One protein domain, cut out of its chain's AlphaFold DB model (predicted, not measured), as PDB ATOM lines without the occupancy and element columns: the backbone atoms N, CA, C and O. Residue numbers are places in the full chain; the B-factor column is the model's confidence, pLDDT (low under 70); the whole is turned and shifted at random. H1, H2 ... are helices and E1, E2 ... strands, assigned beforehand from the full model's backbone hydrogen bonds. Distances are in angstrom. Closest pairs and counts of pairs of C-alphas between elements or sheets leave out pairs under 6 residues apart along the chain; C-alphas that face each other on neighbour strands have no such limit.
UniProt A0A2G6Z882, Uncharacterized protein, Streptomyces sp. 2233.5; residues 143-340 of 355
ATOM      1  N   GLN A 143     125.646  42.022  69.500       91.75
ATOM      2  CA  GLN A 143     125.465  43.471  69.691       91.75
ATOM      3  C   GLN A 143     125.992  44.322  68.529       91.75
ATOM      4  O   GLN A 143     125.577  45.471  68.354       91.75
ATOM      5  N   GLY A 144     126.910  43.779  67.734       91.94
ATOM      6  CA  GLY A 144     127.580  44.504  66.667       91.94
ATOM      7  C   GLY A 144     128.671  43.668  66.018       91.94
ATOM      8  O   GLY A 144     128.679  42.444  66.091       91.94
ATOM      9  N   HIS A 145     129.637  44.333  65.392       93.31
ATOM     10  CA  HIS A 145     130.668  43.663  64.596       93.31
ATOM     11  C   HIS A 145     132.024  43.557  65.292       93.31
ATOM     12  O   HIS A 145     132.970  43.042  64.699       93.31
ATOM     13  N   GLY A 146     132.137  44.007  66.546       92.88
ATOM     14  CA  GLY A 146     133.382  43.944  67.321       92.88
ATOM     15  C   GLY A 146     133.966  42.532  67.391       92.88
ATOM     16  O   GLY A 146     135.111  42.324  66.999       92.88
ATOM     17  N   VAL A 147     133.163  41.547  67.807       96.69
ATOM     18  CA  VAL A 147     133.625  40.154  67.924       96.69
ATOM     19  C   VAL A 147     134.008  39.580  66.556       96.69
ATOM     20  O   VAL A 147     135.124  39.082  66.391       96.69
ATOM     21  N   GLY A 148     133.135  39.711  65.554       95.69
ATOM     22  CA  GLY A 148     133.366  39.149  64.220       95.69
ATOM     23  C   GLY A 148     134.503  39.811  63.428       95.69
ATOM     24  O   GLY A 148     135.129  39.156  62.598       95.69
ATOM     25  N   ARG A 149     134.816  41.092  63.679       95.94
ATOM     26  CA  ARG A 149     135.909  41.811  62.993       95.94
ATOM     27  C   ARG A 149     137.225  41.843  63.764       95.94
ATOM     28  O   ARG A 149     138.257  42.059  63.129       95.94
ATOM     29  N   HIS A 150     137.199  41.674  65.088       97.81
ATOM     30  CA  HIS A 150     138.350  41.953  65.956       97.81
ATOM     31  C   HIS A 150     138.596  40.917  67.066       97.81
ATOM     32  O   HIS A 150     139.495  41.123  67.879       97.81
ATOM     33  N   LEU A 151     137.870  39.795  67.107       97.94
ATOM     34  CA  LEU A 151     138.146  38.685  68.031       97.94
ATOM     35  C   LEU A 151     138.125  37.333  67.306       97.94
ATOM     36  O   LEU A 151     139.178  36.724  67.110       97.94
ATOM     37  N   LYS A 152     136.952  36.905  66.823       96.62
ATOM     38  CA  LYS A 152     136.725  35.627  66.119       96.62
ATOM     39  C   LYS A 152     137.097  35.715  64.626       96.62
ATOM     40  O   LYS A 152     136.356  35.280  63.752       96.62
ATOM     41  N   VAL A 153     138.252  36.307  64.325       96.62
ATOM     42  CA  VAL A 153     138.737  36.568  62.957       96.62
ATOM     43  C   VAL A 153     140.053  35.842  62.693       96.62
ATOM     44  O   VAL A 153     140.967  35.923  63.499       96.62
ATOM     45  N   SER A 154     140.218  35.143  61.575       97.38
ATOM     46  CA  SER A 154     141.507  34.514  61.239       97.38
ATOM     47  C   SER A 154     142.558  35.535  60.785       97.38
ATOM     48  O   SER A 154     142.231  36.635  60.340       97.38
ATOM     49  N   ASP A 155     143.840  35.171  60.841       97.81
ATOM     50  CA  ASP A 155     144.917  36.028  60.316       97.81
ATOM     51  C   ASP A 155     144.773  36.285  58.814       97.81
ATOM     52  O   ASP A 155     145.072  37.379  58.336       97.81
ATOM     53  N   GLN A 156     144.261  35.302  58.065       97.38
ATOM     54  CA  GLN A 156     143.984  35.482  56.645       97.38
ATOM     55  C   GLN A 156     142.868  36.506  56.419       97.38
ATOM     56  O   GLN A 156     143.015  37.366  55.559       97.38
ATOM     57  N   GLN A 157     141.798  36.483  57.222       97.62
ATOM     58  CA  GLN A 157     140.749  37.507  57.153       97.62
ATOM     59  C   GLN A 157     141.281  38.899  57.526       97.62
ATOM     60  O   GLN A 157     140.886  39.881  56.904       97.62
ATOM     61  N   LEU A 158     142.207  39.012  58.490       98.00
ATOM     62  CA  LEU A 158     142.845  40.297  58.801       98.00
ATOM     63  C   LEU A 158     143.679  40.824  57.625       98.00
ATOM     64  O   LEU A 158     143.603  42.013  57.318       98.00
ATOM     65  N   LYS A 159     144.434  39.954  56.947       97.62
ATOM     66  CA  LYS A 159     145.211  40.293  55.740       97.62
ATOM     67  C   LYS A 159     144.310  40.654  54.557       97.62
ATOM     68  O   LYS A 159     144.539  41.663  53.895       97.62
ATOM     69  N   ASP A 160     143.240  39.897  54.343       96.69
ATOM     70  CA  ASP A 160     142.238  40.162  53.304       96.69
ATOM     71  C   ASP A 160     141.491  41.487  53.542       96.69
ATOM     72  O   ASP A 160     141.187  42.214  52.593       96.69
ATOM     73  N   ARG A 161     141.279  41.864  54.809       97.06
ATOM     74  CA  ARG A 161     140.725  43.167  55.207       97.06
ATOM     75  C   ARG A 161     141.630  44.350  54.853       97.06
ATOM     76  O   ARG A 161     141.132  45.462  54.660       97.06
ATOM     77  N   LEU A 162     142.941  44.140  54.727       97.25
ATOM     78  CA  LEU A 162     143.858  45.178  54.248       97.25
ATOM     79  C   LEU A 162     143.731  45.398  52.740       97.25
ATOM     80  O   LEU A 162     143.924  46.529  52.304       97.25
ATOM     81  N   GLY A 163     143.322  44.384  51.975       95.50
ATOM     82  CA  GLY A 163     143.104  44.491  50.534       95.50
ATOM     83  C   GLY A 163     144.398  44.459  49.712       95.50
ATOM     84  O   GLY A 163     145.407  43.897  50.145       95.50
ATOM     85  N   ARG A 164     144.357  45.039  48.506       95.44
ATOM     86  CA  ARG A 164     145.478  45.085  47.556       95.44
ATOM     87  C   ARG A 164     146.081  46.489  47.446       95.44
ATOM     88  O   ARG A 164     145.316  47.447  47.371       95.44
ATOM     89  N   PRO A 165     147.419  46.634  47.418       96.25
ATOM     90  CA  PRO A 165     148.092  47.904  47.148       96.25
ATOM     91  C   PRO A 165     147.614  48.569  45.852       96.25
ATOM     92  O   PRO A 165     147.418  47.896  44.843       96.25
ATOM     93  N   ILE A 166     147.466  49.894  45.875       95.25
ATOM     94  CA  ILE A 166     147.104  50.699  44.702       95.25
ATOM     95  C   ILE A 166     148.372  51.295  44.089       95.25
ATOM     96  O   ILE A 166     149.186  51.885  44.799       95.25
ATOM     97  N   GLU A 167     148.516  51.200  42.770       94.88
ATOM     98  CA  GLU A 167     149.504  51.976  42.019       94.88
ATOM     99  C   GLU A 167     148.919  53.333  41.611       94.88
ATOM    100  O   GLU A 167     147.772  53.431  41.174       94.88
ATOM    101  N   GLU A 168     149.715  54.390  41.729       94.31
ATOM    102  CA  GLU A 168     149.396  55.717  41.214       94.31
ATOM    103  C   GLU A 168     150.421  56.140  40.161       94.31
ATOM    104  O   GLU A 168     151.625  55.910  40.296       94.31
ATOM    105  N   THR A 169     149.943  56.792  39.103       94.19
ATOM    106  CA  THR A 169     150.812  57.482  38.150       94.19
ATOM    107  C   THR A 169     150.908  58.946  38.540       94.19
ATOM    108  O   THR A 169     149.921  59.675  38.457       94.19
ATOM    109  N   VAL A 170     152.106  59.389  38.917       91.62
ATOM    110  CA  VAL A 170     152.375  60.782  39.282       91.62
ATOM    111  C   VAL A 170     153.293  61.455  38.270       91.62
ATOM    112  O   VAL A 170     154.159  60.823  37.664       91.62
ATOM    113  N   ASN A 171     153.098  62.758  38.096       91.69
ATOM    114  CA  ASN A 171     153.966  63.614  37.299       91.69
ATOM    115  C   ASN A 171     155.097  64.134  38.188       91.69
ATOM    116  O   ASN A 171     154.868  64.963  39.066       91.69
ATOM    117  N   VAL A 172     156.314  63.650  37.962       89.75
ATOM    118  CA  VAL A 172     157.503  64.081  38.701       89.75
ATOM    119  C   VAL A 172     158.227  65.146  37.889       89.75
ATOM    120  O   VAL A 172     158.511  64.951  36.703       89.75
ATOM    121  N   ALA A 173     158.514  66.287  38.517       89.50
ATOM    122  CA  ALA A 173     159.325  67.327  37.903       89.50
ATOM    123  C   ALA A 173     160.710  66.766  37.568       89.50
ATOM    124  O   ALA A 173     161.342  66.102  38.389       89.50
ATOM    125  N   GLN A 174     161.165  67.019  36.348       88.88
ATOM    126  CA  GLN A 174     162.486  66.601  35.913       88.88
ATOM    127  C   GLN A 174     163.484  67.743  36.110       88.88
ATOM    128  O   GLN A 174     163.105  68.910  35.944       88.88
ATOM    129  N   PRO A 175     164.750  67.435  36.442       88.12
ATOM    130  CA  PRO A 175     165.793  68.447  36.447       88.12
ATOM    131  C   PRO A 175     165.924  69.070  35.044       88.12
ATOM    132  O   PRO A 175     165.739  68.376  34.034       88.12
ATOM    133  N   PRO A 176     166.211  70.379  34.950       88.38
ATOM    134  CA  PRO A 176     166.435  71.020  33.662       88.38
ATOM    135  C   PRO A 176     167.648  70.394  32.963       88.38
ATOM    136  O   PRO A 176     168.627  70.030  33.611       88.38
ATOM    137  N   VAL A 177     167.583  70.279  31.637       90.31
ATOM    138  CA  VAL A 177     168.755  69.962  30.797       90.31
ATOM    139  C   VAL A 177     169.300  71.249  30.211       90.31
ATOM    140  O   VAL A 177     168.534  72.147  29.883       90.31
ATOM    141  N   TYR A 178     170.615  71.342  30.066       92.12
ATOM    142  CA  TYR A 178     171.254  72.500  29.454       92.12
ATOM    143  C   TYR A 178     171.359  72.299  27.941       92.12
ATOM    144  O   TYR A 178     171.723  71.215  27.488       92.12
ATOM    145  N   ASN A 179     171.015  73.325  27.161       91.44
ATOM    146  CA  ASN A 179     171.248  73.316  25.713       91.44
ATOM    147  C   ASN A 179     172.727  73.591  25.378       91.44
ATOM    148  O   ASN A 179     173.510  73.941  26.260       91.44
ATOM    149  N   ASP A 180     173.092  73.523  24.095       91.31
ATOM    150  CA  ASP A 180     174.468  73.742  23.605       91.31
ATOM    151  C   ASP A 180     175.048  75.130  23.939       91.31
ATOM    152  O   ASP A 180     176.245  75.367  23.811       91.31
ATOM    153  N   ARG A 181     174.197  76.069  24.368       91.19
ATOM    154  CA  ARG A 181     174.567  77.426  24.786       91.19
ATOM    155  C   ARG A 181     174.611  77.590  26.311       91.19
ATOM    156  O   ARG A 181     174.767  78.706  26.790       91.19
ATOM    157  N   GLY A 182     174.441  76.511  27.075       89.75
ATOM    158  CA  GLY A 182     174.468  76.526  28.538       89.75
ATOM    159  C   GLY A 182     173.212  77.096  29.204       89.75
ATOM    160  O   GLY A 182     173.245  77.387  30.398       89.75
ATOM    161  N   PHE A 183     172.093  77.250  28.484       91.12
ATOM    162  CA  PHE A 183     170.826  77.697  29.079       91.12
ATOM    163  C   PHE A 183     169.975  76.508  29.554       91.12
ATOM    164  O   PHE A 183     169.845  75.529  28.811       91.12
ATOM    165  N   PRO A 184     169.353  76.583  30.749       91.00
ATOM    166  CA  PRO A 184     168.481  75.529  31.252       91.00
ATOM    167  C   PRO A 184     167.169  75.477  30.460       91.00
ATOM    168  O   PRO A 184     166.433  76.457  30.358       91.00
ATOM    169  N   VAL A 185     166.845  74.299  29.943       90.56
ATOM    170  CA  VAL A 185     165.595  73.979  29.258       90.56
ATOM    171  C   VAL A 185     164.727  73.159  30.207       90.56
ATOM    172  O   VAL A 185     165.110  72.079  30.666       90.56
ATOM    173  N   LYS A 186     163.539  73.688  30.525       89.50
ATOM    174  CA  LYS A 186     162.558  73.005  31.374       89.50
ATOM    175  C   LYS A 186     162.026  71.777  30.642       89.50
ATOM    176  O   LYS A 186     161.465  71.891  29.556       89.50
ATOM    177  N   GLN A 187     162.169  70.615  31.263       88.75
ATOM    178  CA  GLN A 187     161.630  69.376  30.724       88.75
ATOM    179  C   GLN A 187     160.152  69.205  31.091       88.75
ATOM    180  O   GLN A 187     159.732  69.640  32.173       88.75
ATOM    181  N   PRO A 188     159.352  68.541  30.236       88.38
ATOM    182  CA  PRO A 188     158.034  68.091  30.641       88.38
ATOM    183  C   PRO A 188     158.160  67.112  31.824       88.38
ATOM    184  O   PRO A 188     159.132  66.350  31.909       88.38
ATOM    185  N   PRO A 189     157.200  67.121  32.762       89.88
ATOM    186  CA  PRO A 189     157.233  66.207  33.893       89.88
ATOM    187  C   PRO A 189     157.200  64.748  33.422       89.88
ATOM    188  O   PRO A 189     156.511  64.398  32.462       89.88
ATOM    189  N   LYS A 190     157.950  63.889  34.113       92.19
ATOM    190  CA  LYS A 190     157.990  62.453  33.839       92.19
ATOM    191  C   LYS A 190     156.821  61.778  34.538       92.19
ATOM    192  O   LYS A 190     156.666  61.924  35.749       92.19
ATOM    193  N   ARG A 191     156.048  60.982  33.802       92.81
ATOM    194  CA  ARG A 191     155.070  60.072  34.407       92.81
ATOM    195  C   ARG A 191     155.814  58.902  35.037       92.81
ATOM    196  O   ARG A 191     156.534  58.187  34.345       92.81
ATOM    197  N   VAL A 192     155.651  58.725  36.341       92.06
ATOM    198  CA  VAL A 192     156.222  57.608  37.095       92.06
ATOM    199  C   VAL A 192     155.090  56.884  37.804       92.06
ATOM    200  O   VAL A 192     154.280  57.516  38.482       92.06
ATOM    201  N   THR A 193     155.039  55.566  37.642       92.69
ATOM    202  CA  THR A 193     154.157  54.704  38.428       92.69
ATOM    203  C   THR A 193     154.854  54.339  39.727       92.69
ATOM    204  O   THR A 193     156.012  53.918  39.720       92.69
ATOM    205  N   ARG A 194     154.162  54.523  40.846       92.81
ATOM    206  CA  ARG A 194     154.633  54.138  42.176       92.81
ATOM    207  C   ARG A 194     153.463  53.644  43.013       92.81
ATOM    208  O   ARG A 194     152.311  53.904  42.686       92.81
ATOM    209  N   TRP A 195     153.756  52.987  44.126       94.62
ATOM    210  CA  TRP A 195     152.725  52.651  45.100       94.62
ATOM    211  C   TRP A 195     152.141  53.914  45.730       94.62
ATOM    212  O   TRP A 195     152.885  54.779  46.200       94.62
ATOM    213  N   ALA A 196     150.813  54.002  45.739       93.75
ATOM    214  CA  ALA A 196     150.093  55.080  46.385       93.75
ATOM    215  C   ALA A 196     150.305  54.997  47.896       93.75
ATOM    216  O   ALA A 196     150.152  53.935  48.507       93.75
ATOM    217  N   ARG A 197     150.642  56.132  48.502       92.19
ATOM    218  CA  ARG A 197     150.880  56.246  49.939       92.19
ATOM    219  C   ARG A 197     149.942  57.263  50.565       92.19
ATOM    220  O   ARG A 197     149.456  58.161  49.879       92.19
ATOM    221  N   ASP A 198     149.647  57.088  51.843       90.50
ATOM    222  CA  ASP A 198     148.967  58.109  52.630       90.50
ATOM    223  C   ASP A 198     149.958  59.152  53.175       90.50
ATOM    224  O   ASP A 198     151.162  59.087  52.922       90.50
ATOM    225  N   GLU A 199     149.442  60.132  53.913       88.69
ATOM    226  CA  GLU A 199     150.232  61.221  54.507       88.69
ATOM    227  C   GLU A 199     151.282  60.747  55.530       88.69
ATOM    228  O   GLU A 199     152.257  61.451  55.774       88.69
ATOM    229  N   TYR A 200     151.136  59.530  56.063       85.75
ATOM    230  CA  TYR A 200     152.091  58.889  56.974       85.75
ATOM    231  C   TYR A 200     152.987  57.871  56.247       85.75
ATOM    232  O   TYR A 200     153.775  57.168  56.872       85.75
ATOM    233  N   GLY A 201     152.880  57.788  54.917       89.31
ATOM    234  CA  GLY A 201     153.628  56.920  54.008       89.31
ATOM    235  C   GLY A 201     153.293  55.428  54.051       89.31
ATOM    236  O   GLY A 201     154.021  54.632  53.442       89.31
ATOM    237  N   PHE A 202     152.180  55.049  54.682       91.88
ATOM    238  CA  PHE A 202     151.617  53.706  54.565       91.88
ATOM    239  C   PHE A 202     150.991  53.504  53.190       91.88
ATOM    240  O   PHE A 202     150.561  54.447  52.528       91.88
ATOM    241  N   ILE A 203     150.933  52.252  52.754       94.81
ATOM    242  CA  ILE A 203     150.431  51.891  51.429       94.81
ATOM    243  C   ILE A 203     148.912  52.009  51.408       94.81
ATOM    244  O   ILE A 203     148.211  51.398  52.216       94.81
ATOM    245  N   ARG A 204     148.398  52.772  50.444       94.69
ATOM    246  CA  ARG A 204     146.966  52.821  50.155       94.69
ATOM    247  C   ARG A 204     146.563  51.571  49.387       94.69
ATOM    248  O   ARG A 204     147.292  51.078  48.528       94.69
ATOM    249  N   SER A 205     145.368  51.083  49.683       95.62
ATOM    250  CA  SER A 205     144.889  49.788  49.204       95.62
ATOM    251  C   SER A 205     143.394  49.809  48.890       95.62
ATOM    252  O   SER A 205     142.639  50.484  49.595       95.62
ATOM    253  N   ASN A 206     142.960  49.019  47.913       94.81
ATOM    254  CA  ASN A 206     141.560  48.775  47.549       94.81
ATOM    255  C   ASN A 206     141.201  47.288  47.738       94.81
ATOM    256  O   ASN A 206     141.959  46.554  48.366       94.81
ATOM    257  N   GLU A 207     140.040  46.846  47.237       94.81
ATOM    258  CA  GLU A 207     139.642  45.423  47.246       94.81
ATOM    259  C   GLU A 207     139.684  44.772  48.642       94.81
ATOM    260  O   GLU A 207     140.071  43.614  48.818       94.81
ATOM    261  N   LYS A 208     139.316  45.552  49.661       96.56
ATOM    262  CA  LYS A 208     139.281  45.110  51.055       96.56
ATOM    263  C   LYS A 208     138.086  44.186  51.269       96.56
ATOM    264  O   LYS A 208     136.987  44.488  50.812       96.56
ATOM    265  N   ILE A 209     138.293  43.091  51.995       97.19
ATOM    266  CA  ILE A 209     137.239  42.116  52.306       97.19
ATOM    267  C   ILE A 209     136.843  42.265  53.773       97.19
ATOM    268  O   ILE A 209     137.691  42.210  54.660       97.19
ATOM    269  N   ASP A 210     135.552  42.450  54.038       97.06
ATOM    270  CA  ASP A 210     135.031  42.514  55.405       97.06
ATOM    271  C   ASP A 210     135.147  41.141  56.097       97.06
ATOM    272  O   ASP A 210     134.574  40.166  55.598       97.06
ATOM    273  N   PRO A 211     135.822  41.029  57.259       97.00
ATOM    274  CA  PRO A 211     135.913  39.774  58.000       97.00
ATOM    275  C   PRO A 211     134.564  39.136  58.322       97.00
ATOM    276  O   PRO A 211     134.486  37.911  58.424       97.00
ATOM    277  N   LEU A 212     133.496  39.934  58.435       95.88
ATOM    278  CA  LEU A 212     132.158  39.420  58.715       95.88
ATOM    279  C   LEU A 212     131.606  38.510  57.607       95.88
ATOM    280  O   LEU A 212     130.634  37.791  57.852       95.88
ATOM    281  N   HIS A 213     132.181  38.523  56.400       95.12
ATOM    282  CA  HIS A 213     131.814  37.573  55.342       95.12
ATOM    283  C   HIS A 213     132.203  36.126  55.662       95.12
ATOM    284  O   HIS A 213     131.677  35.212  55.024       95.12
ATOM    285  N   GLY A 214     133.061  35.921  56.666       93.94
ATOM    286  CA  GLY A 214     133.537  34.613  57.105       93.94
ATOM    287  C   GLY A 214     134.869  34.200  56.465       93.94
ATOM    288  O   GLY A 214     135.381  34.882  55.573       93.94
ATOM    289  N   PRO A 215     135.472  33.095  56.938       94.12
ATOM    290  CA  PRO A 215     136.768  32.612  56.455       94.12
ATOM    291  C   PRO A 215     136.729  32.073  55.014       94.12
ATOM    292  O   PRO A 215     137.759  32.008  54.352       94.12
ATOM    293  N   ASP A 216     135.550  31.715  54.513       94.00
ATOM    294  CA  ASP A 216     135.298  31.156  53.183       94.00
ATOM    295  C   ASP A 216     134.790  32.206  52.173       94.00
ATOM    296  O   ASP A 216     134.366  31.861  51.070       94.00
ATOM    297  N   ALA A 217     134.849  33.501  52.517       94.06
ATOM    298  CA  ALA A 217     134.283  34.591  51.719       94.06
ATOM    299  C   ALA A 217     134.687  34.541  50.235       94.06
ATOM    300  O   ALA A 217     133.836  34.687  49.366       94.06
ATOM    301  N   ARG A 218     135.964  34.264  49.938       92.88
ATOM    302  CA  ARG A 218     136.496  34.177  48.563       92.88
ATOM    303  C   ARG A 218     135.948  33.001  47.748       92.88
ATOM    304  O   ARG A 218     136.060  33.016  46.530       92.88
ATOM    305  N   GLN A 219     135.418  31.974  48.410       95.06
ATOM    306  CA  GLN A 219     134.818  30.805  47.761       95.06
ATOM    307  C   GLN A 219     133.325  31.030  47.506       95.06
ATOM    308  O   GLN A 219     132.809  30.593  46.482       95.06
ATOM    309  N   ARG A 220     132.635  31.729  48.420       96.12
ATOM    310  CA  ARG A 220     131.193  32.001  48.300       96.12
ATOM    311  C   ARG A 220     130.845  33.264  47.520       96.12
ATOM    312  O   ARG A 220     129.751  33.334  46.970       96.12
ATOM    313  N   LEU A 221     131.703  34.283  47.538       95.06
ATOM    314  CA  LEU A 221     131.407  35.611  46.999       95.06
ATOM    315  C   LEU A 221     132.381  35.968  45.873       95.06
ATOM    316  O   LEU A 221     133.592  35.800  46.005       95.06
ATOM    317  N   GLY A 222     131.842  36.522  44.784       94.12
ATOM    318  CA  GLY A 222     132.612  37.132  43.699       94.12
ATOM    319  C   GLY A 222     132.584  38.667  43.758       94.12
ATOM    320  O   GLY A 222     131.784  39.241  44.501       94.12
ATOM    321  N   PRO A 223     133.449  39.362  43.000       93.44
ATOM    322  CA  PRO A 223     133.339  40.806  42.813       93.44
ATOM    323  C   PRO A 223     132.019  41.199  42.114       93.44
ATOM    324  O   PRO A 223     131.603  40.500  41.190       93.44
ATOM    325  N   PRO A 224     131.391  42.331  42.489       91.69
ATOM    326  CA  PRO A 224     131.851  43.291  43.496       91.69
ATOM    327  C   PRO A 224     131.476  42.921  44.943       91.69
ATOM    328  O   PRO A 224     132.049  43.480  45.874       91.69
ATOM    329  N   GLN A 225     130.566  41.963  45.157       93.56
ATOM    330  CA  GLN A 225     129.992  41.643  46.472       93.56
ATOM    331  C   GLN A 225     131.045  41.245  47.511       93.56
ATOM    332  O   GLN A 225     130.901  41.578  48.685       93.56
ATOM    333  N   LEU A 226     132.117  40.583  47.072       95.81
ATOM    334  CA  LEU A 226     133.263  40.216  47.905       95.81
ATOM    335  C   LEU A 226     133.900  41.422  48.619       95.81
ATOM    336  O   LEU A 226     134.406  41.284  49.731       95.81
ATOM    337  N   TYR A 227     133.876  42.594  47.981       96.25
ATOM    338  CA  TYR A 227     134.523  43.813  48.467       96.25
ATOM    339  C   TYR A 227     133.567  44.755  49.198       96.25
ATOM    340  O   TYR A 227     133.991  45.796  49.701       96.25
ATOM    341  N   HIS A 228     132.280  44.418  49.267       95.69
ATOM    342  CA  HIS A 228     131.303  45.214  49.990       95.69
ATOM    343  C   HIS A 228     131.429  45.007  51.501       95.69
ATOM    344  O   HIS A 228     131.730  43.916  51.982       95.69
ATOM    345  N   ASP A 229     131.154  46.056  52.266       93.44
ATOM    346  CA  ASP A 229     130.930  45.970  53.701       93.44
ATOM    347  C   ASP A 229     129.635  45.190  53.950       93.44
ATOM    348  O   ASP A 229     128.593  45.456  53.333       93.44
ATOM    349  N   LYS A 230     129.684  44.208  54.852       91.00
ATOM    350  CA  LYS A 230     128.528  43.342  55.096       91.00
ATOM    351  C   LYS A 230     127.332  44.145  55.604       91.00
ATOM    352  O   LYS A 230     126.199  43.869  55.199       91.00
ATOM    353  N   GLU A 231     127.588  45.170  56.415       89.50
ATOM    354  CA  GLU A 231     126.563  45.917  57.146       89.50
ATOM    355  C   GLU A 231     126.349  47.342  56.629       89.50
ATOM    356  O   GLU A 231     125.237  47.858  56.723       89.50
ATOM    357  N   LYS A 232     127.375  48.005  56.077       88.19
ATOM    358  CA  LYS A 232     127.229  49.398  55.625       88.19
ATOM    359  C   LYS A 232     126.507  49.500  54.277       88.19
ATOM    360  O   LYS A 232     126.810  48.783  53.319       88.19
ATOM    361  N   ARG A 233     125.569  50.446  54.201       91.94
ATOM    362  CA  ARG A 233     124.828  50.840  52.994       91.94
ATOM    363  C   ARG A 233     124.931  52.354  52.793       91.94
ATOM    364  O   ARG A 233     125.104  53.087  53.767       91.94
ATOM    365  N   GLY A 234     124.881  52.799  51.540       89.25
ATOM    366  CA  GLY A 234     124.837  54.205  51.155       89.25
ATOM    367  C   GLY A 234     123.473  54.836  51.439       89.25
ATOM    368  O   GLY A 234     122.535  54.156  51.852       89.25
ATOM    369  N   ALA A 235     123.357  56.145  51.203       90.19
ATOM    370  CA  ALA A 235     122.091  56.876  51.352       90.19
ATOM    371  C   ALA A 235     120.997  56.380  50.385       90.19
ATOM    372  O   ALA A 235     119.811  56.498  50.665       90.19
ATOM    373  N   ASP A 236     121.415  55.794  49.267       89.62
ATOM    374  CA  ASP A 236     120.599  55.141  48.246       89.62
ATOM    375  C   ASP A 236     120.254  53.675  48.582       89.62
ATOM    376  O   ASP A 236     119.597  52.996  47.798       89.62
ATOM    377  N   GLY A 237     120.706  53.167  49.734       88.50
ATOM    378  CA  GLY A 237     120.516  51.778  50.154       88.50
ATOM    379  C   GLY A 237     121.486  50.781  49.511       88.50
ATOM    380  O   GLY A 237     121.459  49.600  49.870       88.50
ATOM    381  N   ASN A 238     122.382  51.222  48.622       90.12
ATOM    382  CA  ASN A 238     123.324  50.329  47.952       90.12
ATOM    383  C   ASN A 238     124.461  49.887  48.891       90.12
ATOM    384  O   ASN A 238     124.904  50.665  49.741       90.12
ATOM    385  N   PRO A 239     124.969  48.646  48.774       91.12
ATOM    386  CA  PRO A 239     126.165  48.214  49.492       91.12
ATOM    387  C   PRO A 239     127.361  49.127  49.229       91.12
ATOM    388  O   PRO A 239     127.665  49.453  48.086       91.12
ATOM    389  N   LEU A 240     128.056  49.517  50.297       93.31
ATOM    390  CA  LEU A 240     129.303  50.270  50.190       93.31
ATOM    391  C   LEU A 240     130.489  49.317  50.181       93.31
ATOM    392  O   LEU A 240     130.433  48.260  50.802       93.31
ATOM    393  N   ASN A 241     131.590  49.717  49.549       93.31
ATOM    394  CA  ASN A 241     132.854  48.995  49.676       93.31
ATOM    395  C   ASN A 241     133.344  49.006  51.130       93.31
ATOM    396  O   ASN A 241     133.248  50.019  51.832       93.31
ATOM    397  N   HIS A 242     133.904  47.883  51.572       93.56
ATOM    398  CA  HIS A 242     134.508  47.788  52.886       93.56
ATOM    399  C   HIS A 242     135.743  48.687  52.970       93.56
ATOM    400  O   HIS A 242     136.544  48.801  52.039       93.56
ATOM    401  N   THR A 243     135.904  49.325  54.124       90.62
ATOM    402  CA  THR A 243     137.041  50.191  54.423       90.62
ATOM    403  C   THR A 243     137.689  49.752  55.724       90.62
ATOM    404  O   THR A 243     137.027  49.388  56.695       90.62
ATOM    405  N   CYS A 244     139.014  49.794  55.732       88.00
ATOM    406  CA  CYS A 244     139.844  49.545  56.895       88.00
ATOM    407  C   CYS A 244     140.983  50.556  56.861       88.00
ATOM    408  O   CYS A 244     141.489  50.860  55.774       88.00
ATOM    409  N   ASP A 245     141.361  51.046  58.040       86.62
ATOM    410  CA  ASP A 245     142.529  51.904  58.223       86.62
ATOM    411  C   ASP A 245     143.828  51.127  57.903       86.62
ATOM    412  O   ASP A 245     143.796  49.976  57.450       86.62
ATOM    413  N   ARG A 246     144.980  51.759  58.138       92.12
ATOM    414  CA  ARG A 246     146.342  51.243  57.900       92.12
ATOM    415  C   ARG A 246     146.597  49.861  58.501       92.12
ATOM    416  O   ARG A 246     147.356  49.076  57.940       92.12
ATOM    417  N   TYR A 247     145.962  49.583  59.636       95.62
ATOM    418  CA  TYR A 247     146.139  48.360  60.408       95.62
ATOM    419  C   TYR A 247     144.861  47.529  60.411       95.62
ATOM    420  O   TYR A 247     143.757  48.056  60.549       95.62
ATOM    421  N   SER A 248     145.024  46.211  60.348       97.44
ATOM    422  CA  SER A 248     143.959  45.243  60.593       97.44
ATOM    423  C   SER A 248     144.308  44.471  61.858       97.44
ATOM    424  O   SER A 248     145.201  43.622  61.843       97.44
ATOM    425  N   THR A 249     143.666  44.824  62.971       97.94
ATOM    426  CA  THR A 249     144.028  44.376  64.324       97.94
ATOM    427  C   THR A 249     142.925  43.545  64.963       97.94
ATOM    428  O   THR A 249     141.748  43.687  64.636       97.94
ATOM    429  N   ALA A 250     143.296  42.681  65.901       98.25
ATOM    430  CA  ALA A 250     142.376  41.863  66.673       98.25
ATOM    431  C   ALA A 250     142.959  41.522  68.048       98.25
ATOM    432  O   ALA A 250     144.176  41.514  68.259       98.25
ATOM    433  N   PHE A 251     142.071  41.177  68.970       98.38
ATOM    434  CA  PHE A 251     142.405  40.480  70.201       98.38
ATOM    435  C   PHE A 251     142.741  39.012  69.891       98.38
ATOM    436  O   PHE A 251     142.289  38.435  68.893       98.38
ATOM    437  N   LYS A 252     143.572  38.402  70.735       97.12
ATOM    438  CA  LYS A 252     143.963  36.987  70.628       97.12
ATOM    439  C   LYS A 252     143.064  36.047  71.422       97.12
ATOM    440  O   LYS A 252     142.991  34.874  71.074       97.12
ATOM    441  N   ASP A 253     142.412  36.541  72.470       95.88
ATOM    442  CA  ASP A 253     141.657  35.711  73.403       95.88
ATOM    443  C   ASP A 253     140.390  36.400  73.928       95.88
ATOM    444  O   ASP A 253     140.323  37.627  74.064       95.88
ATOM    445  N   ASN A 254     139.387  35.570  74.227       96.56
ATOM    446  CA  ASN A 254     138.066  35.991  74.695       96.56
ATOM    447  C   ASN A 254     138.136  36.734  76.033       96.56
ATOM    448  O   ASN A 254     137.416  37.706  76.240       96.56
ATOM    449  N   GLU A 255     139.021  36.297  76.931       93.50
ATOM    450  CA  GLU A 255     139.171  36.869  78.267       93.50
ATOM    451  C   GLU A 255     139.619  38.332  78.195       93.50
ATOM    452  O   GLU A 255     138.990  39.208  78.789       93.50
ATOM    453  N   SER A 256     140.661  38.616  77.415       95.31
ATOM    454  CA  SER A 256     141.176  39.970  77.216       95.31
ATOM    455  C   SER A 256     140.112  40.876  76.593       95.31
ATOM    456  O   SER A 256     139.891  41.979  77.095       95.31
ATOM    457  N   PHE A 257     139.407  40.404  75.558       97.75
ATOM    458  CA  PHE A 257     138.315  41.162  74.939       97.75
ATOM    459  C   PHE A 257     137.200  41.467  75.948       97.75
ATOM    460  O   PHE A 257     136.801  42.616  76.093       97.75
ATOM    461  N   MET A 258     136.731  40.471  76.696       95.06
ATOM    462  CA  MET A 258     135.648  40.638  77.666       95.06
ATOM    463  C   MET A 258     136.013  41.608  78.799       95.06
ATOM    464  O   MET A 258     135.208  42.473  79.143       95.06
ATOM    465  N   HIS A 259     137.235  41.545  79.338       91.81
ATOM    466  CA  HIS A 259     137.677  42.505  80.360       91.81
ATOM    467  C   HIS A 259     137.822  43.927  79.812       91.81
ATOM    468  O   HIS A 259     137.427  44.878  80.486       91.81
ATOM    469  N   ALA A 260     138.347  44.087  78.591       96.44
ATOM    470  CA  ALA A 260     138.439  45.396  77.940       96.44
ATOM    471  C   ALA A 260     137.047  45.996  77.680       96.44
ATOM    472  O   ALA A 260     136.820  47.176  77.939       96.44
ATOM    473  N   GLU A 261     136.096  45.168  77.243       97.06
ATOM    474  CA  GLU A 261     134.701  45.563  77.042       97.06
ATOM    475  C   GLU A 261     134.043  46.011  78.346       97.06
ATOM    476  O   GLU A 261     133.385  47.048  78.378       97.06
ATOM    477  N   ARG A 262     134.252  45.262  79.433       93.06
ATOM    478  CA  ARG A 262     133.714  45.606  80.751       93.06
ATOM    479  C   ARG A 262     134.257  46.942  81.249       93.06
ATOM    480  O   ARG A 262     133.478  47.783  81.691       93.06
ATOM    481  N   TYR A 263     135.570  47.146  81.132       94.62
ATOM    482  CA  TYR A 263     136.215  48.404  81.501       94.62
ATOM    483  C   TYR A 263     135.622  49.588  80.725       94.62
ATOM    484  O   TYR A 263     135.288  50.618  81.318       94.62
ATOM    485  N   ALA A 264     135.467  49.431  79.407       96.75
ATOM    486  CA  ALA A 264     134.938  50.471  78.537       96.75
ATOM    487  C   ALA A 264     133.453  50.759  78.797       96.75
ATOM    488  O   ALA A 264     133.054  51.920  78.834       96.75
ATOM    489  N   ARG A 265     132.639  49.725  79.041       93.44
ATOM    490  CA  ARG A 265     131.192  49.860  79.270       93.44
ATOM    491  C   ARG A 265     130.858  50.724  80.483       93.44
ATOM    492  O   ARG A 265     129.881  51.461  80.457       93.44
ATOM    493  N   GLU A 266     131.669  50.655  81.530       92.62
ATOM    494  CA  GLU A 266     131.513  51.481  82.736       92.62
ATOM    495  C   GLU A 266     131.863  52.964  82.509       92.62
ATOM    496  O   GLU A 266     131.681  53.782  83.406       92.62
ATOM    497  N   ARG A 267     132.405  53.308  81.333       96.31
ATOM    498  CA  ARG A 267     132.968  54.626  80.993       96.31
ATOM    499  C   ARG A 267     132.394  55.193  79.696       96.31
ATOM    500  O   ARG A 267     133.006  56.067  79.087       96.31
ATOM    501  N   ILE A 268     131.246  54.682  79.254       93.75
ATOM    502  CA  ILE A 268     130.542  55.225  78.090       93.75
ATOM    503  C   ILE A 268     130.171  56.682  78.409       93.75
ATOM    504  O   ILE A 268     129.568  56.921  79.454       93.75
ATOM    505  N   PRO A 269     130.536  57.656  77.557       93.56
ATOM    506  CA  PRO A 269     130.194  59.051  77.799       93.56
ATOM    507  C   PRO A 269     128.685  59.279  77.655       93.56
ATOM    508  O   PRO A 269     128.022  58.620  76.855       93.56
ATOM    509  N   ASP A 270     128.147  60.269  78.368       91.50
ATOM    510  CA  ASP A 270     126.708  60.586  78.347       91.50
ATOM    511  C   ASP A 270     126.231  61.194  77.015       91.50
ATOM    512  O   ASP A 270     125.033  61.293  76.755       91.50
ATOM    513  N   SER A 271     127.163  61.621  76.160       91.00
ATOM    514  CA  SER A 271     126.872  62.261  74.879       91.00
ATOM    515  C   SER A 271     127.719  61.673  73.748       91.00
ATOM    516  O   SER A 271     128.830  61.193  73.990       91.00
ATOM    517  N   PRO A 272     127.206  61.679  72.503       91.81
ATOM    518  CA  PRO A 272     127.944  61.166  71.363       91.81
ATOM    519  C   PRO A 272     129.176  62.038  71.043       91.81
ATOM    520  O   PRO A 272     129.113  63.259  71.191       91.81
ATOM    521  N   PRO A 273     130.268  61.450  70.517       92.00
ATOM    522  CA  PRO A 273     130.413  60.035  70.172       92.00
ATOM    523  C   PRO A 273     130.546  59.137  71.412       92.00
ATOM    524  O   PRO A 273     131.339  59.415  72.305       92.00
ATOM    525  N   TYR A 274     129.802  58.022  71.431       96.75
ATOM    526  CA  TYR A 274     129.844  57.009  72.497       96.75
ATOM    527  C   TYR A 274     131.079  56.108  72.359       96.75
ATOM    528  O   TYR A 274     130.987  54.893  72.185       96.75
ATOM    529  N   GLU A 275     132.244  56.741  72.346       97.81
ATOM    530  CA  GLU A 275     133.542  56.128  72.110       97.81
ATOM    531  C   GLU A 275     134.395  56.225  73.372       97.81
ATOM    532  O   GLU A 275     134.528  57.291  73.971       97.81
ATOM    533  N   VAL A 276     134.999  55.105  73.758       97.69
ATOM    534  CA  VAL A 276     135.897  55.013  74.905       97.69
ATOM    535  C   VAL A 276     137.273  54.610  74.398       97.69
ATOM    536  O   VAL A 276     137.441  53.540  73.808       97.69
ATOM    537  N   LYS A 277     138.259  55.478  74.630       97.88
ATOM    538  CA  LYS A 277     139.673  55.224  74.341       97.88
ATOM    539  C   LYS A 277     140.422  55.028  75.644       97.88
ATOM    540  O   LYS A 277     140.286  55.844  76.551       97.88
ATOM    541  N   PHE A 278     141.211  53.970  75.730       96.88
ATOM    542  CA  PHE A 278     141.947  53.634  76.945       96.88
ATOM    543  C   PHE A 278     143.185  52.807  76.623       96.88
ATOM    544  O   PHE A 278     143.321  52.266  75.522       96.88
ATOM    545  N   SER A 279     144.106  52.720  77.577       96.06
ATOM    546  CA  SER A 279     145.274  51.859  77.446       96.06
ATOM    547  C   SER A 279     144.943  50.429  77.901       96.06
ATOM    548  O   SER A 279     144.127  50.228  78.803       96.06
ATOM    549  N   PRO A 280     145.617  49.403  77.356       94.19
ATOM    550  CA  PRO A 280     145.548  48.039  77.877       94.19
ATOM    551  C   PRO A 280     145.837  47.939  79.383       94.19
ATOM    552  O   PRO A 280     145.259  47.101  80.076       94.19
ATOM    553  N   GLY A 281     146.714  48.812  79.894       91.56
ATOM    554  CA  GLY A 281     147.070  48.871  81.310       91.56
ATOM    555  C   GLY A 281     145.905  49.263  82.215       91.56
ATOM    556  O   GLY A 281     145.822  48.776  83.340       91.56
ATOM    557  N   ASP A 282     144.968  50.067  81.711       90.00
ATOM    558  CA  ASP A 282     143.795  50.481  82.477       90.00
ATOM    559  C   ASP A 282     142.810  49.322  82.692       90.00
ATOM    560  O   ASP A 282     142.216  49.197  83.762       90.00
ATOM    561  N   ALA A 283     142.663  48.448  81.690       88.50
ATOM    562  CA  ALA A 283     141.746  47.312  81.751       88.50
ATOM    563  C   ALA A 283     142.348  46.078  82.440       88.50
ATOM    564  O   ALA A 283     141.621  45.303  83.061       88.50
ATOM    565  N   TRP A 284     143.660  45.863  82.316       89.50
ATOM    566  CA  TRP A 284     144.310  44.611  82.733       89.50
ATOM    567  C   TRP A 284     145.404  44.789  83.792       89.50
ATOM    568  O   TRP A 284     146.001  43.802  84.224       89.50
ATOM    569  N   GLY A 285     145.663  46.023  84.224       88.44
ATOM    570  CA  GLY A 285     146.723  46.357  85.169       88.44
ATOM    571  C   GLY A 285     148.094  46.564  84.507       88.44
ATOM    572  O   GLY A 285     148.246  46.435  83.290       88.44
ATOM    573  N   PRO A 286     149.124  46.903  85.300       87.06
ATOM    574  CA  PRO A 286     150.451  47.209  84.779       87.06
ATOM    575  C   PRO A 286     151.113  45.976  84.150       87.06
ATOM    576  O   PRO A 286     151.009  44.865  84.666       87.06
ATOM    577  N   GLY A 287     151.844  46.178  83.054       83.19
ATOM    578  CA  GLY A 287     152.590  45.120  82.373       83.19
ATOM    579  C   GLY A 287     152.589  45.271  80.856       83.19
ATOM    580  O   GLY A 287     151.946  46.160  80.303       83.19
ATOM    581  N   SER A 288     153.330  44.392  80.175       86.00
ATOM    582  CA  SER A 288     153.268  44.301  78.715       86.00
ATOM    583  C   SER A 288     152.040  43.506  78.291       86.00
ATOM    584  O   SER A 288     151.814  42.388  78.756       86.00
ATOM    585  N   HIS A 289     151.287  44.071  77.352       91.50
ATOM    586  CA  HIS A 289     150.043  43.495  76.846       91.50
ATOM    587  C   HIS A 289     150.110  43.119  75.363       91.50
ATOM    588  O   HIS A 289     149.111  42.697  74.789       91.50
ATOM    589  N   HIS A 290     151.289  43.207  74.735       87.81
ATOM    590  CA  HIS A 290     151.451  42.946  73.293       87.81
ATOM    591  C   HIS A 290     151.027  41.516  72.929       87.81
ATOM    592  O   HIS A 290     150.469  41.261  71.864       87.81
ATOM    593  N   GLY A 291     151.233  40.573  73.854       92.38
ATOM    594  CA  GLY A 291     150.840  39.174  73.703       92.38
ATOM    595  C   GLY A 291     149.331  38.938  73.587       92.38
ATOM    596  O   GLY A 291     148.955  37.843  73.184       92.38
ATOM    597  N   LYS A 292     148.486  39.934  73.888       95.06
ATOM    598  CA  LYS A 292     147.013  39.860  73.830       95.06
ATOM    599  C   LYS A 292     146.433  40.326  72.495       95.06
ATOM    600  O   LYS A 292     145.245  40.139  72.237       95.06
ATOM    601  N   PHE A 293     147.271  40.898  71.632       97.75
ATOM    602  CA  PHE A 293     146.871  41.421  70.332       97.75
ATOM    603  C   PHE A 293     147.617  40.745  69.192       97.75
ATOM    604  O   PHE A 293     148.679  40.137  69.362       97.75
ATOM    605  N   ARG A 294     147.035  40.864  68.008       97.62
ATOM    606  CA  ARG A 294     147.648  40.540  66.722       97.62
ATOM    607  C   ARG A 294     147.121  41.497  65.677       97.62
ATOM    608  O   ARG A 294     146.025  42.041  65.811       97.62
ATOM    609  N   GLY A 295     147.890  41.692  64.626       97.50
ATOM    610  CA  GLY A 295     147.457  42.512  63.519       97.50
ATOM    611  C   GLY A 295     148.535  42.642  62.475       97.50
ATOM    612  O   GLY A 295     149.700  42.342  62.726       97.50
ATOM    613  N   PHE A 296     148.107  43.105  61.312       97.69
ATOM    614  CA  PHE A 296     148.957  43.242  60.146       97.69
ATOM    615  C   PHE A 296     148.783  44.623  59.521       97.69
ATOM    616  O   PHE A 296     147.732  45.259  59.664       97.69
ATOM    617  N   TYR A 297     149.793  45.042  58.773       96.81
ATOM    618  CA  TYR A 297     149.725  46.124  57.794       96.81
ATOM    619  C   TYR A 297     150.502  45.723  56.539       96.81
ATOM    620  O   TYR A 297     151.294  44.780  56.560       96.81
ATOM    621  N   ILE A 298     150.240  46.403  55.424       96.56
ATOM    622  CA  ILE A 298     150.985  46.187  54.178       96.56
ATOM    623  C   ILE A 298     152.375  46.798  54.343       96.56
ATOM    624  O   ILE A 298     152.472  47.958  54.744       96.56
ATOM    625  N   ASP A 299     153.423  46.037  54.019       94.50
ATOM    626  CA  ASP A 299     154.806  46.505  54.109       94.50
ATOM    627  C   ASP A 299     154.994  47.785  53.272       94.50
ATOM    628  O   ASP A 299     154.860  47.739  52.045       94.50
ATOM    629  N   PRO A 300     155.305  48.935  53.895       92.06
ATOM    630  CA  PRO A 300     155.499  50.171  53.167       92.06
ATOM    631  C   PRO A 300     156.716  50.123  52.252       92.06
ATOM    632  O   PRO A 300     156.706  50.796  51.226       92.06
ATOM    633  N   ASP A 301     157.753  49.370  52.598       91.19
ATOM    634  CA  ASP A 301     159.005  49.360  51.844       91.19
ATOM    635  C   ASP A 301     158.911  48.402  50.654       91.19
ATOM    636  O   ASP A 301     159.342  48.731  49.550       91.19
ATOM    637  N   ASN A 302     158.268  47.250  50.857       93.25
ATOM    638  CA  ASN A 302     158.114  46.208  49.845       93.25
ATOM    639  C   ASN A 302     156.679  45.656  49.837       93.25
ATOM    640  O   ASN A 302     156.482  44.527  50.278       93.25
ATOM    641  N   PRO A 303     155.669  46.400  49.342       94.38
ATOM    642  CA  PRO A 303     154.249  46.036  49.485       94.38
ATOM    643  C   PRO A 303     153.829  44.772  48.735       94.38
ATOM    644  O   PRO A 303     152.788  44.189  49.034       94.38
ATOM    645  N   MET A 304     154.624  44.348  47.754       95.62
ATOM    646  CA  MET A 304     154.374  43.174  46.929       95.62
ATOM    647  C   MET A 304     155.632  42.308  46.860       95.62
ATOM    648  O   MET A 304     156.734  42.818  46.681       95.62
ATOM    649  N   SER A 305     155.457  40.991  46.947       92.81
ATOM    650  CA  SER A 305     156.503  39.989  46.736       92.81
ATOM    651  C   SER A 305     155.920  38.808  45.964       92.81
ATOM    652  O   SER A 305     154.914  38.226  46.374       92.81
ATOM    653  N   ASN A 306     156.510  38.470  44.813       90.69
ATOM    654  CA  ASN A 306     156.068  37.367  43.945       90.69
ATOM    655  C   ASN A 306     154.560  37.399  43.615       90.69
ATOM    656  O   ASN A 306     153.866  36.386  43.697       90.69
ATOM    657  N   GLY A 307     154.030  38.588  43.303       89.06
ATOM    658  CA  GLY A 307     152.612  38.783  42.972       89.06
ATOM    659  C   GLY A 307     151.646  38.669  44.161       89.06
ATOM    660  O   GLY A 307     150.433  38.743  43.966       89.06
ATOM    661  N   LYS A 308     152.153  38.512  45.387       94.62
ATOM    662  CA  LYS A 308     151.367  38.502  46.625       94.62
ATOM    663  C   LYS A 308     151.642  39.761  47.433       94.62
ATOM    664  O   LYS A 308     152.752  40.287  47.409       94.62
ATOM    665  N   VAL A 309     150.632  40.218  48.167       96.44
ATOM    666  CA  VAL A 309     150.794  41.329  49.109       96.44
ATOM    667  C   VAL A 309     151.719  40.880  50.232       96.44
ATOM    668  O   VAL A 309     151.546  39.797  50.799       96.44
ATOM    669  N   ASN A 310     152.713  41.704  50.530       96.56
ATOM    670  CA  ASN A 310     153.629  41.482  51.631       96.56
ATOM    671  C   ASN A 310     153.108  42.216  52.870       96.56
ATOM    672  O   ASN A 310     152.816  43.414  52.822       96.56
ATOM    673  N   TYR A 311     152.981  41.491  53.978       96.12
ATOM    674  CA  TYR A 311     152.416  42.009  55.219       96.12
ATOM    675  C   TYR A 311     153.459  41.975  56.328       96.12
ATOM    676  O   TYR A 311     154.233  41.023  56.423       96.12
ATOM    677  N   ARG A 312     153.424  42.977  57.205       96.19
ATOM    678  CA  ARG A 312     154.215  43.023  58.434       96.19
ATOM    679  C   ARG A 312     153.307  42.940  59.650       96.19
ATOM    680  O   ARG A 312     152.182  43.442  59.624       96.19
ATOM    681  N   ASP A 313     153.818  42.310  60.700       96.44
ATOM    682  CA  ASP A 313     153.161  42.288  62.002       96.44
ATOM    683  C   ASP A 313     153.189  43.686  62.614       96.44
ATOM    684  O   ASP A 313     154.202  44.387  62.562       96.44
ATOM    685  N   VAL A 314     152.062  44.072  63.197       95.81
ATOM    686  CA  VAL A 314     151.926  45.318  63.946       95.81
ATOM    687  C   VAL A 314     152.697  45.229  65.261       95.81
ATOM    688  O   VAL A 314     152.524  44.273  66.021       95.81
ATOM    689  N   ASP A 315     153.478  46.263  65.570       94.31
ATOM    690  CA  ASP A 315     153.976  46.497  66.921       94.31
ATOM    691  C   ASP A 315     152.876  47.153  67.768       94.31
ATOM    692  O   ASP A 315     152.356  48.223  67.436       94.31
ATOM    693  N   PHE A 316     152.511  46.479  68.858       94.25
ATOM    694  CA  PHE A 316     151.488  46.909  69.811       94.25
ATOM    695  C   PHE A 316     152.063  47.670  71.009       94.25
ATOM    696  O   PHE A 316     151.350  47.901  71.991       94.25
ATOM    697  N   LYS A 317     153.333  48.074  70.950       90.56
ATOM    698  CA  LYS A 317     153.903  49.011  71.911       90.56
ATOM    699  C   LYS A 317     153.135  50.325  71.899       90.56
ATOM    700  O   LYS A 317     152.800  50.868  70.849       90.56
ATOM    701  N   ASP A 318     152.804  50.790  73.101       89.31
ATOM    702  CA  ASP A 318     151.969  51.969  73.346       89.31
ATOM    703  C   ASP A 318     150.600  51.923  72.632       89.31
ATOM    704  O   ASP A 318     149.998  52.961  72.363       89.31
ATOM    705  N   THR A 319     150.090  50.724  72.308       93.62
ATOM    706  CA  THR A 319     148.765  50.579  71.693       93.62
ATOM    707  C   THR A 319     147.677  51.072  72.641       93.62
ATOM    708  O   THR A 319     147.699  50.783  73.837       93.62
ATOM    709  N   GLY A 320     146.680  51.758  72.090       96.12
ATOM    710  CA  GLY A 320     145.399  51.978  72.751       96.12
ATOM    711  C   GLY A 320     144.399  50.875  72.412       96.12
ATOM    712  O   GLY A 320     144.649  50.018  71.558       96.12
ATOM    713  N   ILE A 321     143.241  50.927  73.056       98.00
ATOM    714  CA  ILE A 321     142.025  50.209  72.678       98.00
ATOM    715  C   ILE A 321     140.941  51.260  72.450       98.00
ATOM    716  O   ILE A 321     140.797  52.192  73.243       98.00
ATOM    717  N   VAL A 322     140.181  51.103  71.368       98.25
ATOM    718  CA  VAL A 322     139.008  51.927  71.072       98.25
ATOM    719  C   VAL A 322     137.781  51.032  71.112       98.25
ATOM    720  O   VAL A 322     137.717  50.052  70.370       98.25
ATOM    721  N   ALA A 323     136.817  51.370  71.962       98.25
ATOM    722  CA  ALA A 323     135.503  50.741  72.018       98.25
ATOM    723  C   ALA A 323     134.436  51.759  71.608       98.25
ATOM    724  O   ALA A 323     134.379  52.858  72.151       98.25
ATOM    725  N   VAL A 324     133.590  51.394  70.651       97.81
ATOM    726  CA  VAL A 324     132.512  52.238  70.132       97.81
ATOM    727  C   VAL A 324     131.185  51.580  70.453       97.81
ATOM    728  O   VAL A 324     130.935  50.431  70.074       97.81
ATOM    729  N   TYR A 325     130.312  52.337  71.100       97.62
ATOM    730  CA  TYR A 325     128.977  51.916  71.482       97.62
ATOM    731  C   TYR A 325     127.912  52.627  70.649       97.62
ATOM    732  O   TYR A 325     128.135  53.689  70.065       97.62
ATOM    733  N   LYS A 326     126.731  52.020  70.581       95.50
ATOM    734  CA  LYS A 326     125.525  52.636  70.022       95.50
ATOM    735  C   LYS A 326     124.370  52.470  71.003       95.50
ATOM    736  O   LYS A 326     124.278  51.400  71.608       95.50
ATOM    737  N   PRO A 327     123.489  53.474  71.148       94.44
ATOM    738  CA  PRO A 327     122.266  53.310  71.918       94.44
ATOM    739  C   PRO A 327     121.458  52.128  71.380       94.44
ATOM    740  O   PRO A 327     121.321  51.970  70.166       94.44
ATOM    741  N   ASP A 328     120.921  51.306  72.274       91.06
ATOM    742  CA  ASP A 328     120.113  50.130  71.921       91.06
ATOM    743  C   ASP A 328     118.622  50.457  71.687       91.06
ATOM    744  O   ASP A 328     117.828  49.574  71.360       91.06
ATOM    745  N   GLY A 329     118.233  51.726  71.865       87.62
ATOM    746  CA  GLY A 329     116.850  52.202  71.766       87.62
ATOM    747  C   GLY A 329     115.980  51.922  73.000       87.62
ATOM    748  O   GLY A 329     114.812  52.296  73.009       87.62
ATOM    749  N   LYS A 330     116.531  51.298  74.046       87.62
ATOM    750  CA  LYS A 330     115.863  50.937  75.310       87.62
ATOM    751  C   LYS A 330     116.504  51.607  76.533       87.62
ATOM    752  O   LYS A 330     116.233  51.216  77.665       87.62
ATOM    753  N   GLY A 331     117.345  52.616  76.305       81.50
ATOM    754  CA  GLY A 331     118.087  53.322  77.351       81.50
ATOM    755  C   GLY A 331     119.427  52.675  77.717       81.50
ATOM    756  O   GLY A 331     120.075  53.137  78.651       81.50
ATOM    757  N   GLY A 332     119.851  51.631  77.000       89.94
ATOM    758  CA  GLY A 332     121.155  50.991  77.143       89.94
ATOM    759  C   GLY A 332     122.066  51.216  75.934       89.94
ATOM    760  O   GLY A 332     121.777  51.994  75.020       89.94
ATOM    761  N   PHE A 333     123.192  50.501  75.932       93.00
ATOM    762  CA  PHE A 333     124.209  50.576  74.886       93.00
ATOM    763  C   PHE A 333     124.637  49.187  74.418       93.00
ATOM    764  O   PHE A 333     124.999  48.326  75.224       93.00
ATOM    765  N   ASN A 334     124.698  49.014  73.103       95.19
ATOM    766  CA  ASN A 334     125.284  47.852  72.449       95.19
ATOM    767  C   ASN A 334     126.719  48.159  72.027       95.19
ATOM    768  O   ASN A 334     126.999  49.241  71.497       95.19
ATOM    769  N   LEU A 335     127.628  47.204  72.236       97.00
ATOM    770  CA  LEU A 335     128.980  47.307  71.699       97.00
ATOM    771  C   LEU A 335     128.916  47.197  70.172       97.00
ATOM    772  O   LEU A 335     128.697  46.118  69.626       97.00
ATOM    773  N   HIS A 336     129.146  48.307  69.471       96.06
ATOM    774  CA  HIS A 336     129.157  48.304  68.013       96.06
ATOM    775  C   HIS A 336     130.462  47.711  67.478       96.06
ATOM    776  O   HIS A 336     130.437  46.872  66.576       96.06
ATOM    777  N   THR A 337     131.602  48.138  68.029       96.88
ATOM    778  CA  THR A 337     132.920  47.582  67.703       96.88
ATOM    779  C   THR A 337     133.943  47.866  68.794       96.88
ATOM    780  O   THR A 337     133.800  48.838  69.529       96.88
ATOM    781  N   MET A 338     134.983  47.043  68.893       98.19
ATOM    782  CA  MET A 338     136.136  47.314  69.748       98.19
ATOM    783  C   MET A 338     137.393  46.746  69.108       98.19
ATOM    784  O   MET A 338     137.391  45.592  68.680       98.19
ATOM    785  N   PHE A 339     138.459  47.539  69.050       97.75
ATOM    786  CA  PHE A 339     139.693  47.134  68.391       97.75
ATOM    787  C   PHE A 339     140.943  47.731  69.046       97.75
ATOM    788  O   PHE A 339     140.894  48.842  69.581       97.75
ATOM    789  N   PRO A 340     142.082  47.021  68.985       97.31
ATOM    790  CA  PRO A 340     143.372  47.598  69.336       97.31
ATOM    791  C   PRO A 340     143.748  48.677  68.316       97.31
ATOM    792  O   PRO A 340     143.681  48.430  67.108       97.31
TER     793      PRO A 340
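Overview. This is residues 143 to 340 of the 355 residues of an uncharacterized protein of Streptomyces sp. 2233.5 (UniProt A0A2G6Z882). Picture a body of two small three-stranded sheets, E5-E7-E8 and E6-E9-E10, that meet where E5 comes close to the last residues of E10; H2 covers part of the first sheet, and H4 lies across the second. From this body a long arm, the hairpin E1 and E2 with the loop of residues 173 to 189, reaches far out and makes the longest axis, while H3 and the small hairpin E3 and E4 form a side part. The 198 printed residues hold five named helices and ten named strands, in the order H1 H2 E1 E2 H3 E3 E4 E5 H4 E6 H5 E7 E8 E9 E10, and each sheet is antiparallel in the order given. The class is mixed, helices and strands, with 88 residues, under half, in named elements. The whole is loose and elongated, with a radius of gyration of the C-alphas of 21.8 A and spans of 80 by 42 by 37 A.

Along the chain. Find C-alpha 146 at (133.382, 43.944, 67.321), where H1, residues 146 to 150, begins; H2, residues 155 to 162, follows and measures 11.0 A. Next come E1, residues 167 to 172, 14.9 A, and E2, residues 190 to 195, 15.8 A; between them look for C-alpha 181 at (174.567, 77.426, 24.786). Further on are H3, residues 217 to 220, E3, residues 228 to 233, E4, residues 239 to 241, and E5, residues 248 to 251, 10.8 A. H4, residues 254 to 265, is the longest helix at 16.1 A, and E6, residues 275 to 278, and H5, residues 280 to 284, follow it. Then read E7, residues 293 to 298, 17.3 A, E8, residues 311 to 313, and E9, residues 320 to 327, 23.2 A. E10, residues 333 to 340, spans 20.2 A, bends by 54 degrees at residue 336 and ends at C-alpha 340 at (143.372, 47.598, 69.336).

Arrangement. Start at H1, which stands at the level of both three-stranded sheets: its closest C-alphas to E10 are Gly 146 and Thr 337, 3.7 A, and to E5 His 150 and Ala 250, 4.1 A. H2 is on the sheet E5 E7 E8 at a height of 7.1 A, only just over E7 with 3 of its C-alphas, and slantwise at 38 degrees on the local plane. In that sheet N 250 and O 294 are 2.8 A apart, and N 297 and O 312 of the hairpin E7 and E8 are 3.0 A apart. In the arm's hairpin, N 170 and O 192 are 2.9 A apart; in the hairpin E3 and E4, N 229 and O 240 are 2.7 A apart. H3 is apart from E4 and on neither three-stranded sheet. H4 and the sheet E6 E9 E10 make two layers, a helix on one face of a sheet, at a height of 9.5 A; H4 runs across the strands, at 64 degrees to E9 on the local plane. There N 276 and O 323 are 2.8 A apart, and N 324 and O 337 of the hairpin E9 and E10 are 2.8 A apart. H5 only grazes this sheet and touches H4, closest at the C-alphas of Ala 260 and Ala 283, 5.4 A. The closest C-alphas of E5 and E10 are Thr 249 and Pro 340, 6.0 A. In H1, H2, H4 and H5 every O i to N i+4 pair is within hydrogen-bond range; H3 is too short for one.

Size, cuts and confidence. The two C-alphas farthest apart are those of Arg 181 and Lys 330, 81.9 A. The printed part, residues 143 to 340, has no cut. Look for long links from E1 to E2, E2 to H3 and E7 to E8, of 17, 21 and 12 residues. The mean pLDDT of the printed part is 93.6, and no printed residue is under 70.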